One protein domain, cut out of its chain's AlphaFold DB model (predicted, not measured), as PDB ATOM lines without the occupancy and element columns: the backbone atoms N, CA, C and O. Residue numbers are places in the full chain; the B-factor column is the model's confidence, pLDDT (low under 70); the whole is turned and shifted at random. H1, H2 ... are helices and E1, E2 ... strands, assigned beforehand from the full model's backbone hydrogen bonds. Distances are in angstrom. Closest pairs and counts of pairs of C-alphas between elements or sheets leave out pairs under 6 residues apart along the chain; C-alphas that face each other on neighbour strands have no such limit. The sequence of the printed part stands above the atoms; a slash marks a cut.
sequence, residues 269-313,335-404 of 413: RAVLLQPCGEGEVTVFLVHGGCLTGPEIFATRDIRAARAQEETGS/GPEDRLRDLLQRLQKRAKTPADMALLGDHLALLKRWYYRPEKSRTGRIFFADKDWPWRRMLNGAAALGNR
ATOM      1  N   ARG A 269     -32.347  52.163  49.320       92.62
ATOM      2  CA  ARG A 269     -32.363  51.748  47.919       92.62
ATOM      3  C   ARG A 269     -32.194  50.241  47.842       92.62
ATOM      4  O   ARG A 269     -31.176  49.703  48.266       92.62
ATOM      5  N   ALA A 270     -33.185  49.564  47.280       94.75
ATOM      6  CA  ALA A 270     -33.131  48.122  47.114       94.75
ATOM      7  C   ALA A 270     -33.855  47.670  45.848       94.75
ATOM      8  O   ALA A 270     -34.772  48.333  45.372       94.75
ATOM      9  N   VAL A 271     -33.471  46.513  45.320       95.31
ATOM     10  CA  VAL A 271     -34.195  45.814  44.262       95.31
ATOM     11  C   VAL A 271     -34.745  44.519  44.821       95.31
ATOM     12  O   VAL A 271     -34.006  43.681  45.336       95.31
ATOM     13  N   LEU A 272     -36.056  44.357  44.705       94.81
ATOM     14  CA  LEU A 272     -36.777  43.155  45.077       94.81
ATOM     15  C   LEU A 272     -37.109  42.365  43.811       94.81
ATOM     16  O   LEU A 272     -37.846  42.833  42.947       94.81
ATOM     17  N   LEU A 273     -36.579  41.148  43.730       93.69
ATOM     18  CA  LEU A 273     -36.862  40.186  42.675       93.69
ATOM     19  C   LEU A 273     -37.882  39.166  43.174       93.69
ATOM     20  O   LEU A 273     -37.683  38.536  44.217       93.69
ATOM     21  N   GLN A 274     -38.950  38.973  42.414       92.12
ATOM     22  CA  GLN A 274     -39.970  37.961  42.661       92.12
ATOM     23  C   GLN A 274     -40.020  36.976  41.488       92.12
ATOM     24  O   GLN A 274     -39.842  37.392  40.344       92.12
ATOM     25  N   PRO A 275     -40.248  35.677  41.737       88.00
ATOM     26  CA  PRO A 275     -40.466  34.729  40.650       88.00
ATOM     27  C   PRO A 275     -41.764  35.080  39.905       88.00
ATOM     28  O   PRO A 275     -42.739  35.481  40.542       88.00
ATOM     29  N   CYS A 276     -41.763  34.943  38.578       83.00
ATOM     30  CA  CYS A 276     -42.921  35.203  37.728       83.00
ATOM     31  C   CYS A 276     -42.903  34.223  36.551       83.00
ATOM     32  O   CYS A 276     -42.269  34.487  35.543       83.00
ATOM     33  N   GLY A 277     -43.554  33.065  36.690       75.50
ATOM     34  CA  GLY A 277     -43.547  32.042  35.637       75.50
ATOM     35  C   GLY A 277     -42.158  31.461  35.326       75.50
ATOM     36  O   GLY A 277     -41.180  31.694  36.036       75.50
ATOM     37  N   GLU A 278     -42.076  30.648  34.273       76.44
ATOM     38  CA  GLU A 278     -40.820  30.015  33.870       76.44
ATOM     39  C   GLU A 278     -39.941  30.965  33.055       76.44
ATOM     40  O   GLU A 278     -40.300  31.419  31.969       76.44
ATOM     41  N   GLY A 279     -38.730  31.216  33.553       80.19
ATOM     42  CA  GLY A 279     -37.745  32.014  32.824       80.19
ATOM     43  C   GLY A 279     -37.990  33.522  32.873       80.19
ATOM     44  O   GLY A 279     -37.261  34.257  32.207       80.19
ATOM     45  N   GLU A 280     -38.919  33.997  33.696       86.94
ATOM     46  CA  GLU A 280     -39.190  35.413  33.931       86.94
ATOM     47  C   GLU A 280     -39.173  35.723  35.437       86.94
ATOM     48  O   GLU A 280     -39.436  34.878  36.298       86.94
ATOM     49  N   VAL A 281     -38.793  36.953  35.777       90.75
ATOM     50  CA  VAL A 281     -38.837  37.467  37.148       90.75
ATOM     51  C   VAL A 281     -39.438  38.862  37.151       90.75
ATOM     52  O   VAL A 281     -39.188  39.661  36.250       90.75
ATOM     53  N   THR A 282     -40.206  39.173  38.187       91.75
ATOM     54  CA  THR A 282     -40.731  40.519  38.403       91.75
ATOM     55  C   THR A 282     -39.754  41.316  39.255       91.75
ATOM     56  O   THR A 282     -39.332  40.869  40.324       91.75
ATOM     57  N   VAL A 283     -39.418  42.515  38.795       93.31
ATOM     58  CA  VAL A 283     -38.502  43.448  39.444       93.31
ATOM     59  C   VAL A 283     -39.299  44.592  40.064       93.31
ATOM     60  O   VAL A 283     -40.101  45.249  39.396       93.31
ATOM     61  N   PHE A 284     -39.045  44.853  41.344       94.25
ATOM     62  CA  PHE A 284     -39.528  46.026  42.063       94.25
ATOM     63  C   PHE A 284     -38.340  46.838  42.564       94.25
ATOM     64  O   PHE A 284     -37.382  46.289  43.109       94.25
ATOM     65  N   LEU A 285     -38.422  48.155  42.423       94.44
ATOM     66  CA  LEU A 285     -37.453  49.093  42.967       94.44
ATOM     67  C   LEU A 285     -38.000  49.683  44.267       94.44
ATOM     68  O   LEU A 285     -39.102  50.225  44.292       94.44
ATOM     69  N   VAL A 286     -37.209  49.615  45.330       93.81
ATOM     70  CA  VAL A 286     -37.375  50.417  46.539       93.81
ATOM     71  C   VAL A 286     -36.451  51.621  46.410       93.81
ATOM     72  O   VAL A 286     -35.239  51.455  46.272       93.81
ATOM     73  N   HIS A 287     -37.008  52.825  46.457       92.06
ATOM     74  CA  HIS A 287     -36.238  54.065  46.446       92.06
ATOM     75  C   HIS A 287     -36.798  55.029  47.489       92.06
ATOM     76  O   HIS A 287     -37.971  55.401  47.429       92.06
ATOM     77  N   GLY A 288     -35.982  55.400  48.476       89.69
ATOM     78  CA  GLY A 288     -36.413  56.251  49.585       89.69
ATOM     79  C   GLY A 288     -37.546  55.629  50.412       89.69
ATOM     80  O   GLY A 288     -38.426  56.343  50.885       89.69
ATOM     81  N   GLY A 289     -37.608  54.291  50.479       88.94
ATOM     82  CA  GLY A 289     -38.706  53.541  51.102       88.94
ATOM     83  C   GLY A 289     -39.988  53.402  50.271       88.94
ATOM     84  O   GLY A 289     -40.892  52.669  50.675       88.94
ATOM     85  N   CYS A 290     -40.075  54.034  49.098       91.38
ATOM     86  CA  CYS A 290     -41.196  53.865  48.175       91.38
ATOM     87  C   CYS A 290     -40.975  52.691  47.222       91.38
ATOM     88  O   CYS A 290     -39.894  52.542  46.660       91.38
ATOM     89  N   LEU A 291     -42.024  51.897  47.004       91.88
ATOM     90  CA  LEU A 291     -42.045  50.793  46.047       91.88
ATOM     91  C   LEU A 291     -42.497  51.279  44.663       91.88
ATOM     92  O   LEU A 291     -43.544  51.915  44.544       91.88
ATOM     93  N   THR A 292     -41.747  50.906  43.627       91.12
ATOM     94  CA  THR A 292     -42.061  51.142  42.211       91.12
ATOM     95  C   THR A 292     -41.926  49.834  41.427       91.12
ATOM     96  O   THR A 292     -41.024  49.038  41.686       91.12
ATOM     97  N   GLY A 293     -42.815  49.607  40.464       87.06
ATOM     98  CA  GLY A 293     -42.945  48.359  39.704       87.06
ATOM     99  C   GLY A 293     -44.414  47.929  39.647       87.06
ATOM    100  O   GLY A 293     -45.280  48.691  40.091       87.06
ATOM    101  N   PRO A 294     -44.730  46.724  39.149       89.44
ATOM    102  CA  PRO A 294     -43.823  45.684  38.648       89.44
ATOM    103  C   PRO A 294     -43.266  45.960  37.240       89.44
ATOM    104  O   PRO A 294     -43.951  46.537  36.404       89.44
ATOM    105  N   GLU A 295     -42.051  45.483  36.962       88.75
ATOM    106  CA  GLU A 295     -41.502  45.326  35.602       88.75
ATOM    107  C   GLU A 295     -41.029  43.882  35.414       88.75
ATOM    108  O   GLU A 295     -40.464  43.293  36.336       88.75
ATOM    109  N   ILE A 296     -41.261  43.300  34.239       88.75
ATOM    110  CA  ILE A 296     -40.869  41.916  33.946       88.75
ATOM    111  C   ILE A 296     -39.466  41.911  33.343       88.75
ATOM    112  O   ILE A 296     -39.156  42.692  32.443       88.75
ATOM    113  N   PHE A 297     -38.621  41.009  33.832       88.19
ATOM    114  CA  PHE A 297     -37.283  40.772  33.316       88.19
ATOM    115  C   PHE A 297     -37.137  39.312  32.882       88.19
ATOM    116  O   PHE A 297     -37.304  38.385  33.680       88.19
ATOM    117  N   ALA A 298     -36.815  39.108  31.606       85.75
ATOM    118  CA  ALA A 298     -36.582  37.785  31.048       85.75
ATOM    119  C   ALA A 298     -35.197  37.263  31.461       85.75
ATOM    120  O   ALA A 298     -34.179  37.922  31.277       85.75
ATOM    121  N   THR A 299     -35.154  36.041  31.988       82.88
ATOM    122  CA  THR A 299     -33.919  35.371  32.441       82.88
ATOM    123  C   THR A 299     -33.371  34.367  31.424       82.88
ATOM    124  O   THR A 299     -32.342  33.741  31.678       82.88
ATOM    125  N   ARG A 300     -34.032  34.216  30.266       70.19
ATOM    126  CA  ARG A 300     -33.706  33.219  29.229       70.19
ATOM    127  C   ARG A 300     -32.254  33.314  28.753       70.19
ATOM    128  O   ARG A 300     -31.574  32.296  28.688       70.19
ATOM    129  N   ASP A 301     -31.744  34.522  28.547       64.31
ATOM    130  CA  ASP A 301     -30.387  34.707  28.010       64.31
ATOM    131  C   ASP A 301     -29.301  34.498  29.076       64.31
ATOM    132  O   ASP A 301     -28.208  34.030  28.772       64.31
ATOM    133  N   ILE A 302     -29.617  34.750  30.355       66.50
ATOM    134  CA  ILE A 302     -28.712  34.435  31.476       66.50
ATOM    135  C   ILE A 302     -28.552  32.915  31.608       66.50
ATOM    136  O   ILE A 302     -27.478  32.423  31.948       66.50
ATOM    137  N   ARG A 303     -29.618  32.160  31.321       61.19
ATOM    138  CA  ARG A 303     -29.562  30.694  31.281       61.19
ATOM    139  C   ARG A 303     -28.735  30.191  30.112       61.19
ATOM    140  O   ARG A 303     -27.954  29.274  30.315       61.19
ATOM    141  N   ALA A 304     -28.892  30.782  28.927       58.31
ATOM    142  CA  ALA A 304     -28.125  30.394  27.747       58.31
ATOM    143  C   ALA A 304     -26.617  30.602  27.965       58.31
ATOM    144  O   ALA A 304     -25.841  29.681  27.724       58.31
ATOM    145  N   ALA A 305     -26.221  31.750  28.528       59.81
ATOM    146  CA  ALA A 305     -24.826  32.028  28.874       59.81
ATOM    147  C   ALA A 305     -24.266  31.031  29.909       59.81
ATOM    148  O   ALA A 305     -23.177  30.495  29.728       59.81
ATOM    149  N   ARG A 306     -25.035  30.702  30.959       58.81
ATOM    150  CA  ARG A 306     -24.616  29.704  31.961       58.81
ATOM    151  C   ARG A 306     -24.549  28.284  31.419       58.81
ATOM    152  O   ARG A 306     -23.631  27.558  31.769       58.81
ATOM    153  N   ALA A 307     -25.499  27.887  30.577       55.81
ATOM    154  CA  ALA A 307     -25.471  26.577  29.942       55.81
ATOM    155  C   ALA A 307     -24.223  26.436  29.057       55.81
ATOM    156  O   ALA A 307     -23.593  25.384  29.062       55.81
ATOM    157  N   GLN A 308     -23.817  27.497  28.355       53.06
ATOM    158  CA  GLN A 308     -22.573  27.521  27.579       53.06
ATOM    159  C   GLN A 308     -21.321  27.422  28.473       53.06
ATOM    160  O   GLN A 308     -20.420  26.650  28.149       53.06
ATOM    161  N   GLU A 309     -21.281  28.112  29.620       55.59
ATOM    162  CA  GLU A 309     -20.183  28.002  30.601       55.59
ATOM    163  C   GLU A 309     -20.113  26.614  31.271       55.59
ATOM    164  O   GLU A 309     -19.034  26.034  31.389       55.59
ATOM    165  N   GLU A 310     -21.253  26.036  31.668       52.47
ATOM    166  CA  GLU A 310     -21.329  24.698  32.276       52.47
ATOM    167  C   GLU A 310     -20.927  23.604  31.275       52.47
ATOM    168  O   GLU A 310     -20.152  22.708  31.627       52.47
ATOM    169  N   THR A 311     -21.365  23.714  30.014       48.22
ATOM    170  CA  THR A 311     -20.978  22.789  28.929       48.22
ATOM    171  C   THR A 311     -19.489  22.912  28.585       48.22
ATOM    172  O   THR A 311     -18.859  21.908  28.257       48.22
ATOM    173  N   GLY A 312     -18.900  24.103  28.738       46.44
ATOM    174  CA  GLY A 312     -17.463  24.340  28.568       46.44
ATOM    175  C   GLY A 312     -16.577  23.730  29.663       46.44
ATOM    176  O   GLY A 312     -15.386  23.544  29.437       46.44
ATOM    177  N   SER A 313     -17.138  23.380  30.830       47.69
ATOM    178  CA  SER A 313     -16.396  22.729  31.928       47.69
ATOM    179  C   SER A 313     -16.450  21.195  31.901       47.69
ATOM    180  O   SER A 313     -15.744  20.531  32.662       47.69
ATOM    181  N   GLY A 335     -26.151  43.365  26.770       79.00
ATOM    182  CA  GLY A 335     -25.876  42.291  27.714       79.00
ATOM    183  C   GLY A 335     -26.986  42.166  28.768       79.00
ATOM    184  O   GLY A 335     -27.756  43.103  29.009       79.00
ATOM    185  N   PRO A 336     -27.116  41.012  29.444       82.25
ATOM    186  CA  PRO A 336     -28.128  40.842  30.488       82.25
ATOM    187  C   PRO A 336     -28.007  41.897  31.602       82.25
ATOM    188  O   PRO A 336     -29.020  42.286  32.184       82.25
ATOM    189  N   GLU A 337     -26.792  42.385  31.868       85.50
ATOM    190  CA  GLU A 337     -26.550  43.492  32.792       85.50
ATOM    191  C   GLU A 337     -27.101  44.823  32.268       85.50
ATOM    192  O   GLU A 337     -27.823  45.500  33.000       85.50
ATOM    193  N   ASP A 338     -26.830  45.175  31.010       86.38
ATOM    194  CA  ASP A 338     -27.282  46.435  30.409       86.38
ATOM    195  C   ASP A 338     -28.808  46.506  30.338       86.38
ATOM    196  O   ASP A 338     -29.406  47.506  30.726       86.38
ATOM    197  N   ARG A 339     -29.476  45.398  29.993       87.31
ATOM    198  CA  ARG A 339     -30.947  45.334  30.023       87.31
ATOM    199  C   ARG A 339     -31.521  45.513  31.426       87.31
ATOM    200  O   ARG A 339     -32.550  46.171  31.593       87.31
ATOM    201  N   LEU A 340     -30.886  44.923  32.444       87.19
ATOM    202  CA  LEU A 340     -31.309  45.115  33.832       87.19
ATOM    203  C   LEU A 340     -31.067  46.562  34.274       87.19
ATOM    204  O   LEU A 340     -31.912  47.147  34.951       87.19
ATOM    205  N   ARG A 341     -29.949  47.160  33.858       90.56
ATOM    206  CA  ARG A 341     -29.620  48.562  34.109       90.56
ATOM    207  C   ARG A 341     -30.657  49.494  33.486       90.56
ATOM    208  O   ARG A 341     -31.197  50.332  34.205       90.56
ATOM    209  N   ASP A 342     -31.011  49.297  32.221       90.06
ATOM    210  CA  ASP A 342     -32.040  50.075  31.525       90.06
ATOM    211  C   ASP A 342     -33.408  49.944  32.197       90.06
ATOM    212  O   ASP A 342     -34.114  50.934  32.415       90.06
ATOM    213  N   LEU A 343     -33.781  48.726  32.601       90.00
ATOM    214  CA  LEU A 343     -35.011  48.483  33.350       90.00
ATOM    215  C   LEU A 343     -35.017  49.263  34.669       90.00
ATOM    216  O   LEU A 343     -35.997  49.951  34.971       90.00
ATOM    217  N   LEU A 344     -33.930  49.204  35.444       90.69
ATOM    218  CA  LEU A 344     -33.822  49.952  36.696       90.69
ATOM    219  C   LEU A 344     -33.832  51.460  36.463       90.69
ATOM    220  O   LEU A 344     -34.453  52.172  37.247       90.69
ATOM    221  N   GLN A 345     -33.222  51.959  35.388       89.81
ATOM    222  CA  GLN A 345     -33.301  53.373  35.024       89.81
ATOM    223  C   GLN A 345     -34.742  53.792  34.705       89.81
ATOM    224  O   GLN A 345     -35.185  54.850  35.155       89.81
ATOM    225  N   ARG A 346     -35.519  52.965  33.990       89.69
ATOM    226  CA  ARG A 346     -36.954  53.227  33.760       89.69
ATOM    227  C   ARG A 346     -37.737  53.265  35.072       89.69
ATOM    228  O   ARG A 346     -38.534  54.182  35.272       89.69
ATOM    229  N   LEU A 347     -37.483  52.322  35.982       88.94
ATOM    230  CA  LEU A 347     -38.101  52.312  37.310       88.94
ATOM    231  C   LEU A 347     -37.701  53.534  38.144       88.94
ATOM    232  O   LEU A 347     -38.557  54.119  38.799       88.94
ATOM    233  N   GLN A 348     -36.438  53.954  38.093       87.31
ATOM    234  CA  GLN A 348     -35.945  55.141  38.794       87.31
ATOM    235  C   GLN A 348     -36.577  56.425  38.259       87.31
ATOM    236  O   GLN A 348     -36.986  57.261  39.050       87.31
ATOM    237  N   LYS A 349     -36.740  56.560  36.936       86.00
ATOM    238  CA  LYS A 349     -37.435  57.709  36.328       86.00
ATOM    239  C   LYS A 349     -38.900  57.811  36.774       86.00
ATOM    240  O   LYS A 349     -39.438  58.909  36.875       86.00
ATOM    241  N   ARG A 350     -39.553  56.671  37.034       83.06
ATOM    242  CA  ARG A 350     -40.921  56.611  37.583       83.06
ATOM    243  C   ARG A 350     -40.955  56.809  39.096       83.06
ATOM    244  O   ARG A 350     -41.947  57.314  39.621       83.06
ATOM    245  N   ALA A 351     -39.896  56.401  39.792       78.31
ATOM    246  CA  ALA A 351     -39.766  56.585  41.224       78.31
ATOM    247  C   ALA A 351     -39.675  58.082  41.536       78.31
ATOM    248  O   ALA A 351     -38.812  58.800  41.041       78.31
ATOM    249  N   LYS A 352     -40.585  58.557  42.380       69.19
ATOM    250  CA  LYS A 352     -40.532  59.910  42.929       69.19
ATOM    251  C   LYS A 352     -40.167  59.805  44.398       69.19
ATOM    252  O   LYS A 352     -40.683  58.929  45.096       69.19
ATOM    253  N   THR A 353     -39.323  60.717  44.873       65.44
ATOM    254  CA  THR A 353     -39.111  60.907  46.309       65.44
ATOM    255  C   THR A 353     -40.475  61.094  46.982       65.44
ATOM    256  O   THR A 353     -41.317  61.814  46.430       65.44
ATOM    257  N   PRO A 354     -40.743  60.444  48.127       65.62
ATOM    258  CA  PRO A 354     -42.041  60.523  48.785       65.62
ATOM    259  C   PRO A 354     -42.410  61.973  49.114       65.62
ATOM    260  O   PRO A 354     -41.894  62.571  50.055       65.62
ATOM    261  N   ALA A 355     -43.326  62.546  48.332       69.81
ATOM    262  CA  ALA A 355     -43.959  63.819  48.661       69.81
ATOM    263  C   ALA A 355     -45.019  63.634  49.760       69.81
ATOM    264  O   ALA A 355     -45.198  64.519  50.593       69.81
ATOM    265  N   ASP A 356     -45.669  62.465  49.777       86.12
ATOM    266  CA  ASP A 356     -46.698  62.075  50.737       86.12
ATOM    267  C   ASP A 356     -46.143  61.057  51.751       86.12
ATOM    268  O   ASP A 356     -45.758  59.938  51.398       86.12
ATOM    269  N   MET A 357     -46.113  61.451  53.028       91.06
ATOM    270  CA  MET A 357     -45.640  60.607  54.133       91.06
ATOM    271  C   MET A 357     -46.573  59.427  54.405       91.06
ATOM    272  O   MET A 357     -46.133  58.392  54.904       91.06
ATOM    273  N   ALA A 358     -47.855  59.570  54.081       90.44
ATOM    274  CA  ALA A 358     -48.832  58.523  54.301       90.44
ATOM    275  C   ALA A 358     -48.617  57.377  53.297       90.44
ATOM    276  O   ALA A 358     -48.565  56.216  53.697       90.44
ATOM    277  N   LEU A 359     -48.370  57.710  52.023       90.56
ATOM    278  CA  LEU A 359     -47.959  56.743  50.999       90.56
ATOM    279  C   LEU A 359     -46.634  56.050  51.357       90.56
ATOM    280  O   LEU A 359     -46.513  54.834  51.209       90.56
ATOM    281  N   LEU A 360     -45.651  56.810  51.859       93.00
ATOM    282  CA  LEU A 360     -44.386  56.246  52.337       93.00
ATOM    283  C   LEU A 360     -44.623  55.224  53.456       93.00
ATOM    284  O   LEU A 360     -44.095  54.115  53.403       93.00
ATOM    285  N   GLY A 361     -45.453  55.569  54.442       94.56
ATOM    286  CA  GLY A 361     -45.825  54.665  55.527       94.56
ATOM    287  C   GLY A 361     -46.461  53.362  55.031       94.56
ATOM    288  O   GLY A 361     -46.122  52.289  55.534       94.56
ATOM    289  N   ASP A 362     -47.315  53.440  54.009       94.69
ATOM    290  CA  ASP A 362     -47.974  52.278  53.401       94.69
ATOM    291  C   ASP A 362     -46.974  51.363  52.687       94.69
ATOM    292  O   ASP A 362     -46.965  50.147  52.907       94.69
ATOM    293  N   HIS A 363     -46.085  51.938  51.874       94.31
ATOM    294  CA  HIS A 363     -45.046  51.190  51.165       94.31
ATOM    295  C   HIS A 363     -44.052  50.536  52.128       94.31
ATOM    296  O   HIS A 363     -43.738  49.352  51.974       94.31
ATOM    297  N   LEU A 364     -43.624  51.249  53.173       95.69
ATOM    298  CA  LEU A 364     -42.768  50.686  54.214       95.69
ATOM    299  C   LEU A 364     -43.471  49.555  54.977       95.69
ATOM    300  O   LEU A 364     -42.833  48.556  55.306       95.69
ATOM    301  N   ALA A 365     -44.779  49.660  55.228       96.06
ATOM    302  CA  ALA A 365     -45.553  48.593  55.862       96.06
ATOM    303  C   ALA A 365     -45.636  47.331  54.983       96.06
ATOM    304  O   ALA A 365     -45.494  46.213  55.494       96.06
ATOM    305  N   LEU A 366     -45.829  47.495  53.669       95.44
ATOM    306  CA  LEU A 366     -45.814  46.398  52.694       95.44
ATOM    307  C   LEU A 366     -44.434  45.734  52.611       95.44
ATOM    308  O   LEU A 366     -44.335  44.508  52.705       95.44
ATOM    309  N   LEU A 367     -43.369  46.536  52.509       95.38
ATOM    310  CA  LEU A 367     -41.989  46.056  52.457       95.38
ATOM    311  C   LEU A 367     -41.605  45.314  53.743       95.38
ATOM    312  O   LEU A 367     -41.121  44.186  53.679       95.38
ATOM    313  N   LYS A 368     -41.910  45.890  54.912       95.44
ATOM    314  CA  LYS A 368     -41.726  45.259  56.228       95.44
ATOM    315  C   LYS A 368     -42.426  43.900  56.298       95.44
ATOM    316  O   LYS A 368     -41.831  42.922  56.747       95.44
ATOM    317  N   ARG A 369     -43.693  43.827  55.870       94.56
ATOM    318  CA  ARG A 369     -44.492  42.589  55.901       94.56
ATOM    319  C   ARG A 369     -43.865  41.475  55.059       94.56
ATOM    320  O   ARG A 369     -44.004  40.308  55.420       94.56
ATOM    321  N   TRP A 370     -43.199  41.821  53.959       94.31
ATOM    322  CA  TRP A 370     -42.483  40.861  53.121       94.31
ATOM    323  C   TRP A 370     -41.102  40.498  53.688       94.31
ATOM    324  O   TRP A 370     -40.796  39.315  53.826       94.31
ATOM    325  N   TYR A 371     -40.292  41.493  54.060       94.88
ATOM    326  CA  TYR A 371     -38.893  41.298  54.457       94.88
ATOM    327  C   TYR A 371     -38.750  40.445  55.720       94.88
ATOM    328  O   TYR A 371     -37.936  39.521  55.747       94.88
ATOM    329  N   TYR A 372     -39.583  40.713  56.731       94.50
ATOM    330  CA  TYR A 372     -39.560  40.024  58.026       94.50
ATOM    331  C   TYR A 372     -40.417  38.751  58.068       94.50
ATOM    332  O   TYR A 372     -40.644  38.188  59.141       94.50
ATOM    333  N   ARG A 373     -40.924  38.285  56.921       92.38
ATOM    334  CA  ARG A 373     -41.566  36.971  56.838       92.38
ATOM    335  C   ARG A 373     -40.502  35.878  57.066       92.38
ATOM    336  O   ARG A 373     -39.386  36.036  56.568       92.38
ATOM    337  N   PRO A 374     -40.821  34.768  57.766       89.12
ATOM    338  CA  PRO A 374     -39.891  33.652  57.919       89.12
ATOM    339  C   PRO A 374     -39.326  33.197  56.573       89.12
ATOM    340  O   PRO A 374     -40.070  33.069  55.602       89.12
ATOM    341  N   GLU A 375     -38.025  32.913  56.509       82.69
ATOM    342  CA  GLU A 375     -37.335  32.665  55.234       82.69
ATOM    343  C   GLU A 375     -37.942  31.514  54.427       82.69
ATOM    344  O   GLU A 375     -38.042  31.606  53.206       82.69
ATOM    345  N   LYS A 376     -38.449  30.479  55.111       81.81
ATOM    346  CA  LYS A 376     -39.136  29.335  54.490       81.81
ATOM    347  C   LYS A 376     -40.375  29.734  53.679       81.81
ATOM    348  O   LYS A 376     -40.708  29.062  52.713       81.81
ATOM    349  N   SER A 377     -41.066  30.804  54.072       80.31
ATOM    350  CA  SER A 377     -42.287  31.290  53.415       80.31
ATOM    351  C   SER A 377     -42.082  32.600  52.647       80.31
ATOM    352  O   SER A 377     -43.035  33.127  52.059       80.31
ATOM    353  N   ARG A 378     -40.853  33.136  52.643       86.19
ATOM    354  CA  ARG A 378     -40.458  34.336  51.903       86.19
ATOM    355  C   ARG A 378     -40.038  33.948  50.487       86.19
ATOM    356  O   ARG A 378     -38.947  33.439  50.255       86.19
ATOM    357  N   THR A 379     -40.914  34.217  49.526       86.44
ATOM    358  CA  THR A 379     -40.609  34.072  48.100       86.44
ATOM    359  C   THR A 379     -39.913  35.326  47.573       86.44
ATOM    360  O   THR A 379     -40.313  36.444  47.906       86.44
ATOM    361  N   GLY A 380     -38.892  35.139  46.735       89.75
ATOM    362  CA  GLY A 380     -38.103  36.221  46.141       89.75
ATOM    363  C   GLY A 380     -36.804  36.539  46.887       89.75
ATOM    364  O   GLY A 380     -36.452  35.889  47.871       89.75
ATOM    365  N   ARG A 381     -36.066  37.530  46.384       92.69
ATOM    366  CA  ARG A 381     -34.788  38.006  46.940       92.69
ATOM    367  C   ARG A 381     -34.740  39.528  46.902       92.69
ATOM    368  O   ARG A 381     -35.287  40.127  45.984       92.69
ATOM    369  N   ILE A 382     -34.076  40.137  47.880       94.56
ATOM    370  CA  ILE A 382     -33.840  41.581  47.938       94.56
ATOM    371  C   ILE A 382     -32.337  41.849  47.905       94.56
ATOM    372  O   ILE A 382     -31.563  41.082  48.476       94.56
ATOM    373  N   PHE A 383     -31.943  42.912  47.214       95.00
ATOM    374  CA  PHE A 383     -30.563  43.370  47.107       95.00
ATOM    375  C   PHE A 383     -30.524  44.860  47.402       95.00
ATOM    376  O   PHE A 383     -31.284  45.609  46.790       95.00
ATOM    377  N   PHE A 384     -29.663  45.282  48.317       93.75
ATOM    378  CA  PHE A 384     -29.494  46.687  48.668       93.75
ATOM    379  C   PHE A 384     -28.375  47.314  47.832       93.75
ATOM    380  O   PHE A 384     -27.506  46.609  47.311       93.75
ATOM    381  N   ALA A 385     -28.453  48.628  47.637       90.00
ATOM    382  CA  ALA A 385     -27.388  49.411  47.024       90.00
ATOM    383  C   ALA A 385     -26.743  50.321  48.060       90.00
ATOM    384  O   ALA A 385     -27.438  51.135  48.667       90.00
ATOM    385  N   ASP A 386     -25.418  50.239  48.140       79.00
ATOM    386  CA  ASP A 386     -24.594  51.202  48.862       79.00
ATOM    387  C   ASP A 386     -24.215  52.346  47.904       79.00
ATOM    388  O   ASP A 386     -25.001  53.266  47.665       79.00
ATOM    389  N   LYS A 387     -23.027  52.260  47.286       78.50
ATOM    390  CA  LYS A 387     -22.570  53.175  46.225       78.50
ATOM    391  C   LYS A 387     -23.052  52.719  44.847       78.50
ATOM    392  O   LYS A 387     -23.680  53.497  44.132       78.50
ATOM    393  N   ASP A 388     -22.839  51.440  44.541       86.62
ATOM    394  CA  ASP A 388     -23.205  50.800  43.276       86.62
ATOM    395  C   ASP A 388     -24.142  49.607  43.490       86.62
ATOM    396  O   ASP A 388     -24.217  49.024  44.575       86.62
ATOM    397  N   TRP A 389     -24.874  49.228  42.439       90.12
ATOM    398  CA  TRP A 389     -25.721  48.038  42.473       90.12
ATOM    399  C   TRP A 389     -24.872  46.759  42.406       90.12
ATOM    400  O   TRP A 389     -23.961  46.667  41.580       90.12
ATOM    401  N   PRO A 390     -25.197  45.717  43.192       92.12
ATOM    402  CA  PRO A 390     -24.493  44.441  43.138       92.12
ATOM    403  C   PRO A 390     -24.950  43.595  41.931       92.12
ATOM    404  O   PRO A 390     -25.557  42.531  42.094       92.12
ATOM    405  N   TRP A 391     -24.636  44.049  40.710       89.31
ATOM    406  CA  TRP A 391     -25.131  43.504  39.433       89.31
ATOM    407  C   TRP A 391     -24.997  41.984  39.320       89.31
ATOM    408  O   TRP A 391     -25.985  41.285  39.095       89.31
ATOM    409  N   ARG A 392     -23.800  41.444  39.581       87.75
ATOM    410  CA  ARG A 392     -23.542  39.994  39.530       87.75
ATOM    411  C   ARG A 392     -24.442  39.205  40.487       87.75
ATOM    412  O   ARG A 392     -25.012  38.186  40.105       87.75
ATOM    413  N   ARG A 393     -24.618  39.676  41.731       90.00
ATOM    414  CA  ARG A 393     -25.483  39.010  42.727       90.00
ATOM    415  C   ARG A 393     -26.954  39.075  42.314       90.00
ATOM    416  O   ARG A 393     -27.670  38.091  42.498       90.00
ATOM    417  N   MET A 394     -27.381  40.193  41.727       91.00
ATOM    418  CA  MET A 394     -28.744  40.386  41.231       91.00
ATOM    419  C   MET A 394     -29.054  39.463  40.050       91.00
ATOM    420  O   MET A 394     -30.055  38.752  40.098       91.00
ATOM    421  N   LEU A 395     -28.176  39.396  39.044       88.12
ATOM    422  CA  LEU A 395     -28.325  38.505  37.885       88.12
ATOM    423  C   LEU A 395     -28.334  37.030  38.307       88.12
ATOM    424  O   LEU A 395     -29.208  36.265  37.896       88.12
ATOM    425  N   ASN A 396     -27.432  36.644  39.213       87.69
ATOM    426  CA  ASN A 396     -27.409  35.298  39.787       87.69
ATOM    427  C   ASN A 396     -28.692  34.985  40.573       87.69
ATOM    428  O   ASN A 396     -29.203  33.865  40.522       87.69
ATOM    429  N   GLY A 397     -29.226  35.972  41.299       86.56
ATOM    430  CA  GLY A 397     -30.505  35.874  41.995       86.56
ATOM    431  C   GLY A 397     -31.689  35.719  41.046       86.56
ATOM    432  O   GLY A 397     -32.547  34.877  41.301       86.56
ATOM    433  N   ALA A 398     -31.712  36.480  39.952       87.25
ATOM    434  CA  ALA A 398     -32.736  36.407  38.916       87.25
ATOM    435  C   ALA A 398     -32.755  35.024  38.253       87.25
ATOM    436  O   ALA A 398     -33.802  34.383  38.215       87.25
ATOM    437  N   ALA A 399     -31.593  34.518  37.826       85.19
ATOM    438  CA  ALA A 399     -31.472  33.187  37.229       85.19
ATOM    439  C   ALA A 399     -31.954  32.077  38.178       85.19
ATOM    440  O   ALA A 399     -32.733  31.209  37.787       85.19
ATOM    441  N   ALA A 400     -31.549  32.135  39.452       85.00
ATOM    442  CA  ALA A 400     -31.964  31.156  40.455       85.00
ATOM    443  C   ALA A 400     -33.478  31.190  40.738       85.00
ATOM    444  O   ALA A 400     -34.077  30.146  40.993       85.00
ATOM    445  N   LEU A 401     -34.098  32.374  40.711       84.62
ATOM    446  CA  LEU A 401     -35.541  32.528  40.909       84.62
ATOM    447  C   LEU A 401     -36.343  32.067  39.695       84.62
ATOM    448  O   LEU A 401     -37.340  31.380  39.884       84.62
ATOM    449  N   GLY A 402     -35.890  32.380  38.479       75.06
ATOM    450  CA  GLY A 402     -36.561  31.936  37.259       75.06
ATOM    451  C   GLY A 402     -36.609  30.411  37.138       75.06
ATOM    452  O   GLY A 402     -37.531  29.876  36.526       75.06
ATOM    453  N   ASN A 403     -35.617  29.692  37.691       66.75
ATOM    454  CA  ASN A 403     -35.540  28.219  37.664       66.75
ATOM    455  C   ASN A 403     -36.582  27.532  38.553       66.75
ATOM    456  O   ASN A 403     -36.806  26.332  38.414       66.75
ATOM    457  N   ARG A 404     -37.207  28.262  39.479       62.69
ATOM    458  CA  ARG A 404     -38.283  27.714  40.298       62.69
ATOM    459  C   ARG A 404     -39.581  27.825  39.515       62.69
ATOM    460  O   ARG A 404     -40.123  28.919  39.387       62.69
TER     461      ARG A 404
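What this domain is: This is residues 269 to 313 and 335 to 404 of the 413 residues of the protein "Excinuclease ABC subunit C" of Terriglobus albidus (UniProt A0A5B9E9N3). A strongly twisted sheet of four strands makes the core; H2 and H4 cover one of its faces, crossing each other's direction nearly at a right angle, and H3 packs on the opposite face, close to the start of E3. H1 runs on from the end of E3, and its residues 307 to 312, with residue 313, stick out from the body. The printed part has 115 residues with four named helices and four named strands, in the order E1 E2 E3 H1 H2 H3 E4 H4. The sheet runs E3 E2 E1 E4, all antiparallel, and the class is mixed, helices and strands. The whole is compact, with a radius of gyration of the C-alphas of 15.0 A, yet elongated, spanning 52 by 32 by 25 A.

How they stand to each other: In the sheet, E1 at residues 269 to 275, E2 at 280 to 287 and E3 at 290 to 298 form a meander, each strand the antiparallel neighbour of the one before; E1 and E2 are a hairpin, as are E2 and E3. N 272 and O 284 are 2.8 A apart, and N 283 and O 295 are 2.8 A apart, both within hydrogen-bond range. E4, residues 381 to 384, is an edge strand beside E1, with N 271 and O 383 at 2.8 A. H4, residues 391 to 402, is on the sheet over E2 and E1 at a height of 7.9 A; it runs along the strands, at 13 degrees to E1 on the local plane, and the closest C-alphas of the two, Pro 275 and Leu 401, are 5.4 A apart. H2, residues 336 to 350, is on the sheet over E2 at a height of 8.2 A, slantwise to the strands; its closest C-alpha pair with E2 is Leu 285 and Leu 347, 6.5 A. H2 and H4 only just touch, with 3 pairs of C-alphas within 8 A, the closest Glu 337 and Trp 391 at 6.8 A, about perpendicular at 85 degrees. H3, residues 357 to 371, is on the opposite face from H2; the C-alphas of Cys 290 and His 363 are 5.6 A apart. H1, residues 300 to 312, is not on the sheet and only just touches H4, with 3 pairs within 8 A, the closest C-alphas being Ile 302 and Ala 399 at 6.5 A. In H1, H2, H3 and H4 every O i to N i+4 pair is within hydrogen-bond range.

Where its parts are: E1 begins at C-alpha 269 (-32.363, 51.748, 47.919) and is 20.2 A long; E2 is 22.7 A and E3 23.9 A. H1 is 18.5 A, H2 21.5 A and H3 20.5 A, beginning at C-alpha 357 (-45.640, 60.607, 54.133). H4 is 16.4 A and ends at C-alpha 402 (-36.561, 31.936, 37.259).

The domain as a whole: The two C-alphas farthest apart, Ser 313 and Ala 358, are 53.2 A apart. Residues 314 to 334 are not printed, and C-alphas 313 and 335 are 22.1 A apart across this cut. Of the links that are printed whole, none is long. The mean pLDDT of the printed part is 83.9; residues 301 to 313, 352 to 355 and 403 to 404 are under 70.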